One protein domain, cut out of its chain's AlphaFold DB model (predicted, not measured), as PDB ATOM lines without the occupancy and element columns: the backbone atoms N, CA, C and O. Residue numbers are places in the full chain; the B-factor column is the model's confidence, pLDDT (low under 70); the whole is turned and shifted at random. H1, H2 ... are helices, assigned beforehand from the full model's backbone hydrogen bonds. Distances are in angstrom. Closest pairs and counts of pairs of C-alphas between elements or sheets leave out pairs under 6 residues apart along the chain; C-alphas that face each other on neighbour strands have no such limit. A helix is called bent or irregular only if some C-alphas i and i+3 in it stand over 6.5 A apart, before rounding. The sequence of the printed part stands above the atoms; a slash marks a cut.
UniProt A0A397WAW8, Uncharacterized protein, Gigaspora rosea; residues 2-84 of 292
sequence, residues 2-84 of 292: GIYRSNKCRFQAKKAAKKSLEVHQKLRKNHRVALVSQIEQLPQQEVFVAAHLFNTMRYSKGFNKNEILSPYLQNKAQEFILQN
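AT A GLANCE: This is residues 2 to 84 of the 292 residues of an uncharacterized protein of Gigaspora rosea (UniProt A0A397WAW8). One very long straight helix, H1, makes the length of an open, lopsided V; at its far end a tight turn leads into a much shorter helix, H2, the other arm. From H2 a long looped stretch, residues 57 to 70, leads to a third short helix, H3, which sticks out with residues 75 to 84, and no helix touches another. The printed part has 83 residues with three named helices, in the order H1, H2, H3, and no named strand; the class is all helix. The whole is extended, with a radius of gyration of the C-alphas of 21.7 A, and the C-alphas span 64 by 32 by 28 A along their three main axes.

IN THESE COORDINATES: H1 runs from Gly 2 to Glu 40, 39 residues, and measures 57.6 A from first to last C-alpha. It begins with C-alpha 2 at (-18.351, -88.791, -42.205) and ends with C-alpha 40 at (-8.094, -32.368, -47.525). H2 holds residues 44 to 56, 13 residues, and is 18.4 A long. H3 holds residues 71 to 84, 14 residues, is 19.8 A long, and ends with C-alpha 84 at (-42.772, -28.616, -48.880). No helix is bent or irregular.

HOW THE PARTS SIT: H1 and H2 are close but not clearly touching, with 1 pair of C-alphas within 8 A. Their closest C-alphas are those of Ile 39 and Val 47, 7.4 A apart. Their lines stand at a steep tilt of 56 degrees, and they run opposite ways. Their centres are 34.1 A apart. H1 and H3 are apart, and H2 and H3 are apart too, though they follow each other in the chain. Residues 2 to 38 of H1 stand free, and so do residues 48 to 53 of H2. In H1, H2 and H3 every O i to N i+4 pair is within hydrogen-bond range.

THE WHOLE: The two C-alphas farthest apart are those of Gly 2 and Gln 45, 66.5 A. The first and last printed C-alphas, those of Gly 2 and Asn 84, are 65.3 A apart. The printed part has no cut. The link from H1 to H2, of 3 residues, is tight, and the link from H2 to H3, of 14 residues, is long. The C-alphas of residues 57 to 70 lie 11 to 23 A from the mean of the C-alphas. The mean pLDDT of the printed part of this predicted model is 73.7; 21 printed residues are under 70, namely residues 2 to 6, residue 59, residue 61 and residues 71 to 84. The mean pLDDT of H3 is 62.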
ATOM      1  N   GLY A   2     -17.564 -90.040 -42.076       55.47
ATOM      2  CA  GLY A   2     -18.351 -88.791 -42.205       55.47
ATOM      3  C   GLY A   2     -17.945 -87.610 -41.300       55.47
ATOM      4  O   GLY A   2     -17.846 -86.478 -41.777       55.47
ATOM      5  N   ILE A   3     -17.634 -87.864 -40.024       54.81
ATOM      6  CA  ILE A   3     -17.316 -86.818 -39.027       54.81
ATOM      7  C   ILE A   3     -16.060 -86.016 -39.421       54.81
ATOM      8  O   ILE A   3     -16.053 -84.785 -39.352       54.81
ATOM      9  N   TYR A   4     -15.023 -86.692 -39.924       58.19
ATOM     10  CA  TYR A   4     -13.777 -86.051 -40.363       58.19
ATOM     11  C   TYR A   4     -13.993 -85.128 -41.576       58.19
ATOM     12  O   TYR A   4     -13.449 -84.023 -41.627       58.19
ATOM     13  N   ARG A   5     -14.855 -85.534 -42.523       57.25
ATOM     14  CA  ARG A   5     -15.233 -84.712 -43.688       57.25
ATOM     15  C   ARG A   5     -15.977 -83.441 -43.251       57.25
ATOM     16  O   ARG A   5     -15.629 -82.353 -43.705       57.25
ATOM     17  N   SER A   6     -16.924 -83.562 -42.315       68.56
ATOM     18  CA  SER A   6     -17.690 -82.430 -41.765       68.56
ATOM     19  C   SER A   6     -16.800 -81.399 -41.050       68.56
ATOM     20  O   SER A   6     -16.872 -80.198 -41.333       68.56
ATOM     21  N   ASN A   7     -15.886 -81.858 -40.187       70.94
ATOM     22  CA  ASN A   7     -14.969 -80.968 -39.468       70.94
ATOM     23  C   ASN A   7     -13.975 -80.263 -40.408       70.94
ATOM     24  O   ASN A   7     -13.713 -79.070 -40.227       70.94
ATOM     25  N   LYS A   8     -13.492 -80.942 -41.461       76.81
ATOM     26  CA  LYS A   8     -12.643 -80.328 -42.497       76.81
ATOM     27  C   LYS A   8     -13.368 -79.189 -43.228       76.81
ATOM     28  O   LYS A   8     -12.799 -78.104 -43.359       76.81
ATOM     29  N   CYS A   9     -14.630 -79.387 -43.618       71.69
ATOM     30  CA  CYS A   9     -15.443 -78.341 -44.250       71.69
ATOM     31  C   CYS A   9     -15.687 -77.146 -43.310       71.69
ATOM     32  O   CYS A   9     -15.499 -75.999 -43.716       71.69
ATOM     33  N   ARG A  10     -16.028 -77.386 -42.034       73.25
ATOM     34  CA  ARG A  10     -16.214 -76.313 -41.033       73.25
ATOM     35  C   ARG A  10     -14.940 -75.494 -40.799       73.25
ATOM     36  O   ARG A  10     -15.014 -74.271 -40.683       73.25
ATOM     37  N   PHE A  11     -13.774 -76.141 -40.759       79.19
ATOM     38  CA  PHE A  11     -12.485 -75.454 -40.626       79.19
ATOM     39  C   PHE A  11     -12.163 -74.589 -41.855       79.19
ATOM     40  O   PHE A  11     -11.781 -73.425 -41.713       79.19
ATOM     41  N   GLN A  12     -12.380 -75.120 -43.062       81.75
ATOM     42  CA  GLN A  12     -12.193 -74.375 -44.312       81.75
ATOM     43  C   GLN A  12     -13.146 -73.173 -44.412       81.75
ATOM     44  O   GLN A  12     -12.691 -72.077 -44.736       81.75
ATOM     45  N   ALA A  13     -14.420 -73.334 -44.039       77.00
ATOM     46  CA  ALA A  13     -15.396 -72.244 -43.999       77.00
ATOM     47  C   ALA A  13     -14.987 -71.126 -43.020       77.00
ATOM     48  O   ALA A  13     -14.990 -69.954 -43.395       77.00
ATOM     49  N   LYS A  14     -14.541 -71.466 -41.799       82.25
ATOM     50  CA  LYS A  14     -14.016 -70.472 -40.839       82.25
ATOM     51  C   LYS A  14     -12.774 -69.742 -41.373       82.25
ATOM     52  O   LYS A  14     -12.669 -68.527 -41.213       82.25
ATOM     53  N   LYS A  15     -11.854 -70.453 -42.039       86.38
ATOM     54  CA  LYS A  15     -10.653 -69.852 -42.648       86.38
ATOM     55  C   LYS A  15     -11.006 -68.910 -43.809       86.38
ATOM     56  O   LYS A  15     -10.424 -67.831 -43.908       86.38
ATOM     57  N   ALA A  16     -11.979 -69.279 -44.644       79.50
ATOM     58  CA  ALA A  16     -12.488 -68.435 -45.725       79.50
ATOM     59  C   ALA A  16     -13.209 -67.185 -45.192       79.50
ATOM     60  O   ALA A  16     -12.925 -66.081 -45.652       79.50
ATOM     61  N   ALA A  17     -14.063 -67.332 -44.173       81.06
ATOM     62  CA  ALA A  17     -14.753 -66.214 -43.528       81.06
ATOM     63  C   ALA A  17     -13.768 -65.211 -42.900       81.06
ATOM     64  O   ALA A  17     -13.903 -64.009 -43.118       81.06
ATOM     65  N   LYS A  18     -12.729 -65.693 -42.196       85.81
ATOM     66  CA  LYS A  18     -11.675 -64.826 -41.641       85.81
ATOM     67  C   LYS A  18     -10.913 -64.074 -42.742       85.81
ATOM     68  O   LYS A  18     -10.774 -62.859 -42.649       85.81
ATOM     69  N   LYS A  19     -10.501 -64.763 -43.814       87.00
ATOM     70  CA  LYS A  19      -9.816 -64.133 -44.959       87.00
ATOM     71  C   LYS A  19     -10.700 -63.090 -45.661       87.00
ATOM     72  O   LYS A  19     -10.209 -62.036 -46.047       87.00
ATOM     73  N   SER A  20     -11.998 -63.362 -45.804       77.56
ATOM     74  CA  SER A  20     -12.968 -62.405 -46.355       77.56
ATOM     75  C   SER A  20     -13.095 -61.158 -45.471       77.56
ATOM     76  O   SER A  20     -12.991 -60.035 -45.961       77.56
ATOM     77  N   LEU A  21     -13.217 -61.341 -44.151       80.44
ATOM     78  CA  LEU A  21     -13.278 -60.242 -43.185       80.44
ATOM     79  C   LEU A  21     -12.022 -59.352 -43.236       80.44
ATOM     80  O   LEU A  21     -12.148 -58.129 -43.276       80.44
ATOM     81  N   GLU A  22     -10.829 -59.948 -43.301       84.38
ATOM     82  CA  GLU A  22      -9.552 -59.229 -43.446       84.38
ATOM     83  C   GLU A  22      -9.494 -58.412 -44.753       84.38
ATOM     84  O   GLU A  22      -9.074 -57.251 -44.746       84.38
ATOM     85  N   VAL A  23      -9.976 -58.974 -45.870       83.62
ATOM     86  CA  VAL A  23     -10.075 -58.266 -47.160       83.62
ATOM     87  C   VAL A  23     -11.051 -57.090 -47.074       83.62
ATOM     88  O   VAL A  23     -10.685 -55.976 -47.457       83.62
ATOM     89  N   HIS A  24     -12.252 -57.283 -46.522       72.06
ATOM     90  CA  HIS A  24     -13.234 -56.204 -46.356       72.06
ATOM     91  C   HIS A  24     -12.738 -55.092 -45.418       72.06
ATOM     92  O   HIS A  24     -12.940 -53.910 -45.708       72.06
ATOM     93  N   GLN A  25     -12.038 -55.436 -44.331       76.00
ATOM     94  CA  GLN A  25     -11.410 -54.456 -43.437       76.00
ATOM     95  C   GLN A  25     -10.327 -53.641 -44.158       76.00
ATOM     96  O   GLN A  25     -10.308 -52.412 -44.039       76.00
ATOM     97  N   LYS A  26      -9.464 -54.293 -44.952       81.06
ATOM     98  CA  LYS A  26      -8.433 -53.612 -45.751       81.06
ATOM     99  C   LYS A  26      -9.053 -52.692 -46.809       81.06
ATOM    100  O   LYS A  26      -8.636 -51.541 -46.925       81.06
ATOM    101  N   LEU A  27     -10.088 -53.154 -47.514       75.31
ATOM    102  CA  LEU A  27     -10.808 -52.361 -48.517       75.31
ATOM    103  C   LEU A  27     -11.441 -51.107 -47.893       75.31
ATOM    104  O   LEU A  27     -11.252 -49.999 -48.393       75.31
ATOM    105  N   ARG A  28     -12.121 -51.263 -46.746       70.25
ATOM    106  CA  ARG A  28     -12.738 -50.157 -45.995       70.25
ATOM    107  C   ARG A  28     -11.698 -49.153 -45.486       70.25
ATOM    108  O   ARG A  28     -11.961 -47.953 -45.507       70.25
ATOM    109  N   LYS A  29     -10.517 -49.620 -45.059       78.12
ATOM    110  CA  LYS A  29      -9.406 -48.747 -44.642       78.12
ATOM    111  C   LYS A  29      -8.884 -47.917 -45.818       78.12
ATOM    112  O   LYS A  29      -8.768 -46.703 -45.675       78.12
ATOM    113  N   ASN A  30      -8.650 -48.541 -46.973       77.88
ATOM    114  CA  ASN A  30      -8.203 -47.845 -48.185       77.88
ATOM    115  C   ASN A  30      -9.229 -46.799 -48.651       77.88
ATOM    116  O   ASN A  30      -8.862 -45.664 -48.939       77.88
ATOM    117  N   HIS A  31     -10.518 -47.150 -48.653       73.25
ATOM    118  CA  HIS A  31     -11.589 -46.226 -49.029       73.25
ATOM    119  C   HIS A  31     -11.685 -45.026 -48.066       73.25
ATOM    120  O   HIS A  31     -11.875 -43.897 -48.508       73.25
ATOM    121  N   ARG A  32     -11.456 -45.233 -46.757       75.94
ATOM    122  CA  ARG A  32     -11.383 -44.129 -45.781       75.94
ATOM    123  C   ARG A  32     -10.205 -43.188 -46.052       75.94
ATOM    124  O   ARG A  32     -10.371 -41.986 -45.911       75.94
ATOM    125  N   VAL A  33      -9.037 -43.717 -46.425       80.50
ATOM    126  CA  VAL A  33      -7.858 -42.897 -46.766       80.50
ATOM    127  C   VAL A  33      -8.122 -42.056 -48.020       80.50
ATOM    128  O   VAL A  33      -7.838 -40.864 -48.009       80.50
ATOM    129  N   ALA A  34      -8.738 -42.640 -49.053       81.31
ATOM    130  CA  ALA A  34      -9.121 -41.905 -50.259       81.31
ATOM    131  C   ALA A  34     -10.112 -40.761 -49.961       81.31
ATOM    132  O   ALA A  34      -9.911 -39.646 -50.430       81.31
ATOM    133  N   LEU A  35     -11.135 -41.011 -49.135       73.50
ATOM    134  CA  LEU A  35     -12.103 -39.984 -48.727       73.50
ATOM    135  C   LEU A  35     -11.467 -38.859 -47.897       73.50
ATOM    136  O   LEU A  35     -11.800 -37.698 -48.102       73.50
ATOM    137  N   VAL A  36     -10.543 -39.176 -46.981       79.38
ATOM    138  CA  VAL A  36      -9.814 -38.148 -46.214       79.38
ATOM    139  C   VAL A  36      -8.973 -37.277 -47.148       79.38
ATOM    140  O   VAL A  36      -9.083 -36.060 -47.079       79.38
ATOM    141  N   SER A  37      -8.240 -37.881 -48.089       82.06
ATOM    142  CA  SER A  37      -7.448 -37.136 -49.076       82.06
ATOM    143  C   SER A  37      -8.301 -36.244 -49.990       82.06
ATOM    144  O   SER A  37      -7.847 -35.172 -50.375       82.06
ATOM    145  N   GLN A  38      -9.540 -36.641 -50.306       80.00
ATOM    146  CA  GLN A  38     -10.488 -35.786 -51.033       80.00
ATOM    147  C   GLN A  38     -10.971 -34.606 -50.179       80.00
ATOM    148  O   GLN A  38     -11.044 -33.490 -50.679       80.00
ATOM    149  N   ILE A  39     -11.261 -34.826 -48.891       77.25
ATOM    150  CA  ILE A  39     -11.679 -33.760 -47.962       77.25
ATOM    151  C   ILE A  39     -10.541 -32.753 -47.725       77.25
ATOM    152  O   ILE A  39     -10.795 -31.555 -47.670       77.25
ATOM    153  N   GLU A  40      -9.293 -33.218 -47.637       81.25
ATOM    154  CA  GLU A  40      -8.094 -32.368 -47.525       81.25
ATOM    155  C   GLU A  40      -7.843 -31.499 -48.775       81.25
ATOM    156  O   GLU A  40      -7.150 -30.489 -48.684       81.25
ATOM    157  N   GLN A  41      -8.420 -31.863 -49.926       87.25
ATOM    158  CA  GLN A  41      -8.352 -31.098 -51.179       87.25
ATOM    159  C   GLN A  41      -9.518 -30.108 -51.358       87.25
ATOM    160  O   GLN A  41      -9.502 -29.330 -52.313       87.25
ATOM    161  N   LEU A  42     -10.527 -30.113 -50.477       83.00
ATOM    162  CA  LEU A  42     -11.660 -29.190 -50.573       83.00
ATOM    163  C   LEU A  42     -11.273 -27.756 -50.162       83.00
ATOM    164  O   LEU A  42     -10.460 -27.566 -49.252       83.00
ATOM    165  N   PRO A  43     -11.906 -26.721 -50.751       90.56
ATOM    166  CA  PRO A  43     -11.761 -25.347 -50.285       90.56
ATOM    167  C   PRO A  43     -12.143 -25.218 -48.804       90.56
ATOM    168  O   PRO A  43     -13.186 -25.719 -48.380       90.56
ATOM    169  N   GLN A  44     -11.355 -24.477 -48.015       83.00
ATOM    170  CA  GLN A  44     -11.596 -24.308 -46.570       83.00
ATOM    171  C   GLN A  44     -13.024 -23.837 -46.241       83.00
ATOM    172  O   GLN A  44     -13.589 -24.225 -45.220       83.00
ATOM    173  N   GLN A  45     -13.628 -23.032 -47.117       81.62
ATOM    174  CA  GLN A  45     -14.989 -22.529 -46.945       81.62
ATOM    175  C   GLN A  45     -16.056 -23.627 -47.104       81.62
ATOM    176  O   GLN A  45     -17.028 -23.643 -46.350       81.62
ATOM    177  N   GLU A  46     -15.855 -24.592 -48.005       73.81
ATOM    178  CA  GLU A  46     -16.725 -25.769 -48.135       73.81
ATOM    179  C   GLU A  46     -16.547 -26.720 -46.949       73.81
ATOM    180  O   GLU A  46     -17.535 -27.203 -46.392       73.81
ATOM    181  N   VAL A  47     -15.303 -26.918 -46.491       76.69
ATOM    182  CA  VAL A  47     -15.000 -27.693 -45.276       76.69
ATOM    183  C   VAL A  47     -15.690 -27.082 -44.051       76.69
ATOM    184  O   VAL A  47     -16.272 -27.813 -43.249       76.69
ATOM    185  N   PHE A  48     -15.699 -25.750 -43.923       75.44
ATOM    186  CA  PHE A  48     -16.390 -25.047 -42.840       75.44
ATOM    187  C   PHE A  48     -17.916 -25.228 -42.902       75.44
ATOM    188  O   PHE A  48     -18.537 -25.567 -41.891       75.44
ATOM    189  N   VAL A  49     -18.526 -25.072 -44.084       70.94
ATOM    190  CA  VAL A  49     -19.972 -25.300 -44.285       70.94
ATOM    191  C   VAL A  49     -20.349 -26.754 -43.977       70.94
ATOM    192  O   VAL A  49     -21.330 -26.996 -43.268       70.94
ATOM    193  N   ALA A  50     -19.553 -27.723 -44.436       70.75
ATOM    194  CA  ALA A  50     -19.758 -29.137 -44.141       70.75
ATOM    195  C   ALA A  50     -19.609 -29.438 -42.639       70.75
ATOM    196  O   ALA A  50     -20.448 -30.134 -42.068       70.75
ATOM    197  N   ALA A  51     -18.597 -28.882 -41.966       73.50
ATOM    198  CA  ALA A  51     -18.403 -29.044 -40.524       73.50
ATOM    199  C   ALA A  51     -19.575 -28.462 -39.715       73.50
ATOM    200  O   ALA A  51     -20.074 -29.114 -38.794       73.50
ATOM    201  N   HIS A  52     -20.066 -27.278 -40.092       75.00
ATOM    202  CA  HIS A  52     -21.262 -26.682 -39.496       75.00
ATOM    203  C   HIS A  52     -22.496 -27.579 -39.694       75.00
ATOM    204  O   HIS A  52     -23.201 -27.877 -38.727       75.00
ATOM    205  N   LEU A  53     -22.718 -28.089 -40.911       71.06
ATOM    206  CA  LEU A  53     -23.803 -29.028 -41.215       71.06
ATOM    207  C   LEU A  53     -23.699 -30.324 -40.387       71.06
ATOM    208  O   LEU A  53     -24.684 -30.772 -39.804       71.06
ATOM    209  N   PHE A  54     -22.512 -30.920 -40.258       72.38
ATOM    210  CA  PHE A  54     -22.329 -32.108 -39.418       72.38
ATOM    211  C   PHE A  54     -22.526 -31.837 -37.924       72.38
ATOM    212  O   PHE A  54     -22.881 -32.765 -37.198       72.38
ATOM    213  N   ASN A  55     -22.320 -30.608 -37.451       74.06
ATOM    214  CA  ASN A  55     -22.630 -30.231 -36.072       74.06
ATOM    215  C   ASN A  55     -24.142 -30.057 -35.853       74.06
ATOM    216  O   ASN A  55     -24.650 -30.494 -34.821       74.06
ATOM    217  N   THR A  56     -24.881 -29.500 -36.820       70.94
ATOM    218  CA  THR A  56     -26.351 -29.395 -36.731       70.94
ATOM    219  C   THR A  56     -27.062 -30.739 -36.923       70.94
ATOM    220  O   THR A  56     -28.138 -30.943 -36.366       70.94
ATOM    221  N   MET A  57     -26.445 -31.695 -37.629       70.06
ATOM    222  CA  MET A  57     -26.943 -33.070 -37.798       70.06
ATOM    223  C   MET A  57     -26.537 -34.039 -36.668       70.06
ATOM    224  O   MET A  57     -26.541 -35.255 -36.879       70.06
ATOM    225  N   ARG A  58     -26.196 -33.546 -35.470       78.50
ATOM    226  CA  ARG A  58     -25.916 -34.379 -34.284       78.50
ATOM    227  C   ARG A  58     -26.944 -34.172 -33.179       78.50
ATOM    228  O   ARG A  58     -27.479 -33.079 -33.007       78.50
ATOM    229  N   TYR A  59     -27.171 -35.201 -32.363       69.75
ATOM    230  CA  TYR A  59     -27.966 -35.042 -31.145       69.75
ATOM    231  C   TYR A  59     -27.233 -34.121 -30.156       69.75
ATOM    232  O   TYR A  59     -26.123 -34.415 -29.713       69.75
ATOM    233  N   SER A  60     -27.864 -33.009 -29.779       76.25
ATOM    234  CA  SER A  60     -27.283 -32.019 -28.859       76.25
ATOM    235  C   SER A  60     -27.378 -32.420 -27.379       76.25
ATOM    236  O   SER A  60     -26.619 -31.917 -26.545       76.25
ATOM    237  N   LYS A  61     -28.303 -33.329 -27.039       67.00
ATOM    238  CA  LYS A  61     -28.612 -33.813 -25.683       67.00
ATOM    239  C   LYS A  61     -29.066 -35.283 -25.723       67.00
ATOM    240  O   LYS A  61     -29.453 -35.776 -26.778       67.00
ATOM    241  N   GLY A  62     -29.080 -35.946 -24.563       78.31
ATOM    242  CA  GLY A  62     -29.521 -37.340 -24.399       78.31
ATOM    243  C   GLY A  62     -28.393 -38.370 -24.531       78.31
ATOM    244  O   GLY A  62     -27.229 -38.003 -24.663       78.31
ATOM    245  N   PHE A  63     -28.740 -39.659 -24.487       78.88
ATOM    246  CA  PHE A  63     -27.768 -40.765 -24.527       78.88
ATOM    247  C   PHE A  63     -26.941 -40.801 -25.821       78.88
ATOM    248  O   PHE A  63     -25.750 -41.083 -25.775       78.88
ATOM    249  N   ASN A  64     -27.540 -40.414 -26.947       78.06
ATOM    250  CA  ASN A  64     -26.902 -40.403 -28.266       78.06
ATOM    251  C   ASN A  64     -26.161 -39.078 -28.550       78.06
ATOM    252  O   ASN A  64     -25.925 -38.728 -29.707       78.06
ATOM    253  N   LYS A  65     -25.850 -38.273 -27.521       77.69
ATOM    254  CA  LYS A  65     -25.240 -36.945 -27.696       77.69
ATOM    255  C   LYS A  65     -23.949 -37.035 -28.521       77.69
ATOM    256  O   LYS A  65     -23.093 -37.874 -28.263       77.69
ATOM    257  N   ASN A  66     -23.791 -36.110 -29.466       78.75
ATOM    258  CA  ASN A  66     -22.713 -36.038 -30.462       78.75
ATOM    259  C   ASN A  66     -22.734 -37.128 -31.553       78.75
ATOM    260  O   ASN A  66     -21.934 -37.024 -32.491       78.75
ATOM    261  N   GLU A  67     -23.627 -38.122 -31.494       78.94
ATOM    262  CA  GLU A  67     -23.877 -39.035 -32.614       78.94
ATOM    263  C   GLU A  67     -24.666 -38.325 -33.721       78.94
ATOM    264  O   GLU A  67     -25.443 -37.404 -33.457       78.94
ATOM    265  N   ILE A  68     -24.466 -38.756 -34.967       78.38
ATOM    266  CA  ILE A  68     -25.211 -38.249 -36.125       78.38
ATOM    267  C   ILE A  68     -26.666 -38.740 -36.043       78.38
ATOM    268  O   ILE A  68     -26.913 -39.886 -35.664       78.38
ATOM    269  N   LEU A  69     -27.623 -37.883 -36.415       74.38
ATOM    270  CA  LEU A  69     -29.051 -38.216 -36.481       74.38
ATOM    271  C   LEU A  69     -29.289 -39.524 -37.249       74.38
ATOM    272  O   LEU A  69     -28.684 -39.754 -38.296       74.38
ATOM    273  N   SER A  70     -30.197 -40.371 -36.755       75.19
ATOM    274  CA  SER A  70     -30.448 -41.681 -37.366       75.19
ATOM    275  C   SER A  70     -30.900 -41.575 -38.838       75.19
ATOM    276  O   SER A  70     -31.598 -40.620 -39.195       75.19
ATOM    277  N   PRO A  71     -30.583 -42.563 -39.704       64.50
ATOM    278  CA  PRO A  71     -30.984 -42.544 -41.117       64.50
ATOM    279  C   PRO A  71     -32.495 -42.371 -41.330       64.50
ATOM    280  O   PRO A  71     -32.918 -41.718 -42.275       64.50
ATOM    281  N   TYR A  72     -33.319 -42.883 -40.409       60.59
ATOM    282  CA  TYR A  72     -34.767 -42.659 -40.412       60.59
ATOM    283  C   TYR A  72     -35.130 -41.167 -40.316       60.59
ATOM    284  O   TYR A  72     -35.986 -40.692 -41.060       60.59
ATOM    285  N   LEU A  73     -34.473 -40.411 -39.428       59.84
ATOM    286  CA  LEU A  73     -34.708 -38.972 -39.285       59.84
ATOM    287  C   LEU A  73     -34.163 -38.180 -40.478       59.84
ATOM    288  O   LEU A  73     -34.801 -37.213 -40.888       59.84
ATOM    289  N   GLN A  74     -33.037 -38.605 -41.060       63.00
ATOM    290  CA  GLN A  74     -32.487 -38.001 -42.280       63.00
ATOM    291  C   GLN A  74     -33.458 -38.162 -43.461       63.00
ATOM    292  O   GLN A  74     -33.848 -37.167 -44.072       63.00
ATOM    293  N   ASN A  75     -33.934 -39.386 -43.714       64.62
ATOM    294  CA  ASN A  75     -34.902 -39.670 -44.777       64.62
ATOM    295  C   ASN A  75     -36.213 -38.901 -44.564       64.62
ATOM    296  O   ASN A  75     -36.718 -38.272 -45.488       64.62
ATOM    297  N   LYS A  76     -36.729 -38.865 -43.329       64.38
ATOM    298  CA  LYS A  76     -37.960 -38.133 -42.994       64.38
ATOM    299  C   LYS A  76     -37.812 -36.615 -43.159       64.38
ATOM    300  O   LYS A  76     -38.766 -35.947 -43.551       64.38
ATOM    301  N   ALA A  77     -36.627 -36.061 -42.893       61.00
ATOM    302  CA  ALA A  77     -36.323 -34.659 -43.175       61.00
ATOM    303  C   ALA A  77     -36.241 -34.388 -44.688       61.00
ATOM    304  O   ALA A  77     -36.774 -33.383 -45.152       61.00
ATOM    305  N   GLN A  78     -35.644 -35.298 -45.465       62.09
ATOM    306  CA  GLN A  78     -35.598 -35.211 -46.928       62.09
ATOM    307  C   GLN A  78     -37.003 -35.291 -47.549       62.09
ATOM    308  O   GLN A  78     -37.351 -34.445 -48.370       62.09
ATOM    309  N   GLU A  79     -37.835 -36.247 -47.126       67.31
ATOM    310  CA  GLU A  79     -39.245 -36.354 -47.528       67.31
ATOM    311  C   GLU A  79     -40.026 -35.083 -47.177       67.31
ATOM    312  O   GLU A  79     -40.747 -34.550 -48.020       67.31
ATOM    313  N   PHE A  80     -39.845 -34.550 -45.964       62.12
ATOM    314  CA  PHE A  80     -40.479 -33.299 -45.549       62.12
ATOM    315  C   PHE A  80     -40.047 -32.113 -46.420       62.12
ATOM    316  O   PHE A  80     -40.895 -31.303 -46.797       62.12
ATOM    317  N   ILE A  81     -38.760 -32.008 -46.772       58.34
ATOM    318  CA  ILE A  81     -38.268 -30.978 -47.697       58.34
ATOM    319  C   ILE A  81     -38.952 -31.146 -49.056       58.34
ATOM    320  O   ILE A  81     -39.613 -30.209 -49.496       58.34
ATOM    321  N   LEU A  82     -38.890 -32.336 -49.664       62.28
ATOM    322  CA  LEU A  82     -39.500 -32.629 -50.969       62.28
ATOM    323  C   LEU A  82     -41.014 -32.345 -50.997       62.28
ATOM    324  O   LEU A  82     -41.522 -31.799 -51.970       62.28
ATOM    325  N   GLN A  83     -41.746 -32.644 -49.923       59.91
ATOM    326  CA  GLN A  83     -43.180 -32.341 -49.834       59.91
ATOM    327  C   GLN A  83     -43.486 -30.840 -49.678       59.91
ATOM    328  O   GLN A  83     -44.589 -30.403 -50.012       59.91
ATOM    329  N   ASN A  84     -42.547 -30.036 -49.165       53.03
ATOM    330  CA  ASN A  84     -42.772 -28.616 -48.880       53.03
ATOM    331  C   ASN A  84     -42.147 -27.657 -49.907       53.03
ATOM    332  O   ASN A  84     -42.674 -26.557 -50.070       53.03
TER     333      ASN A  84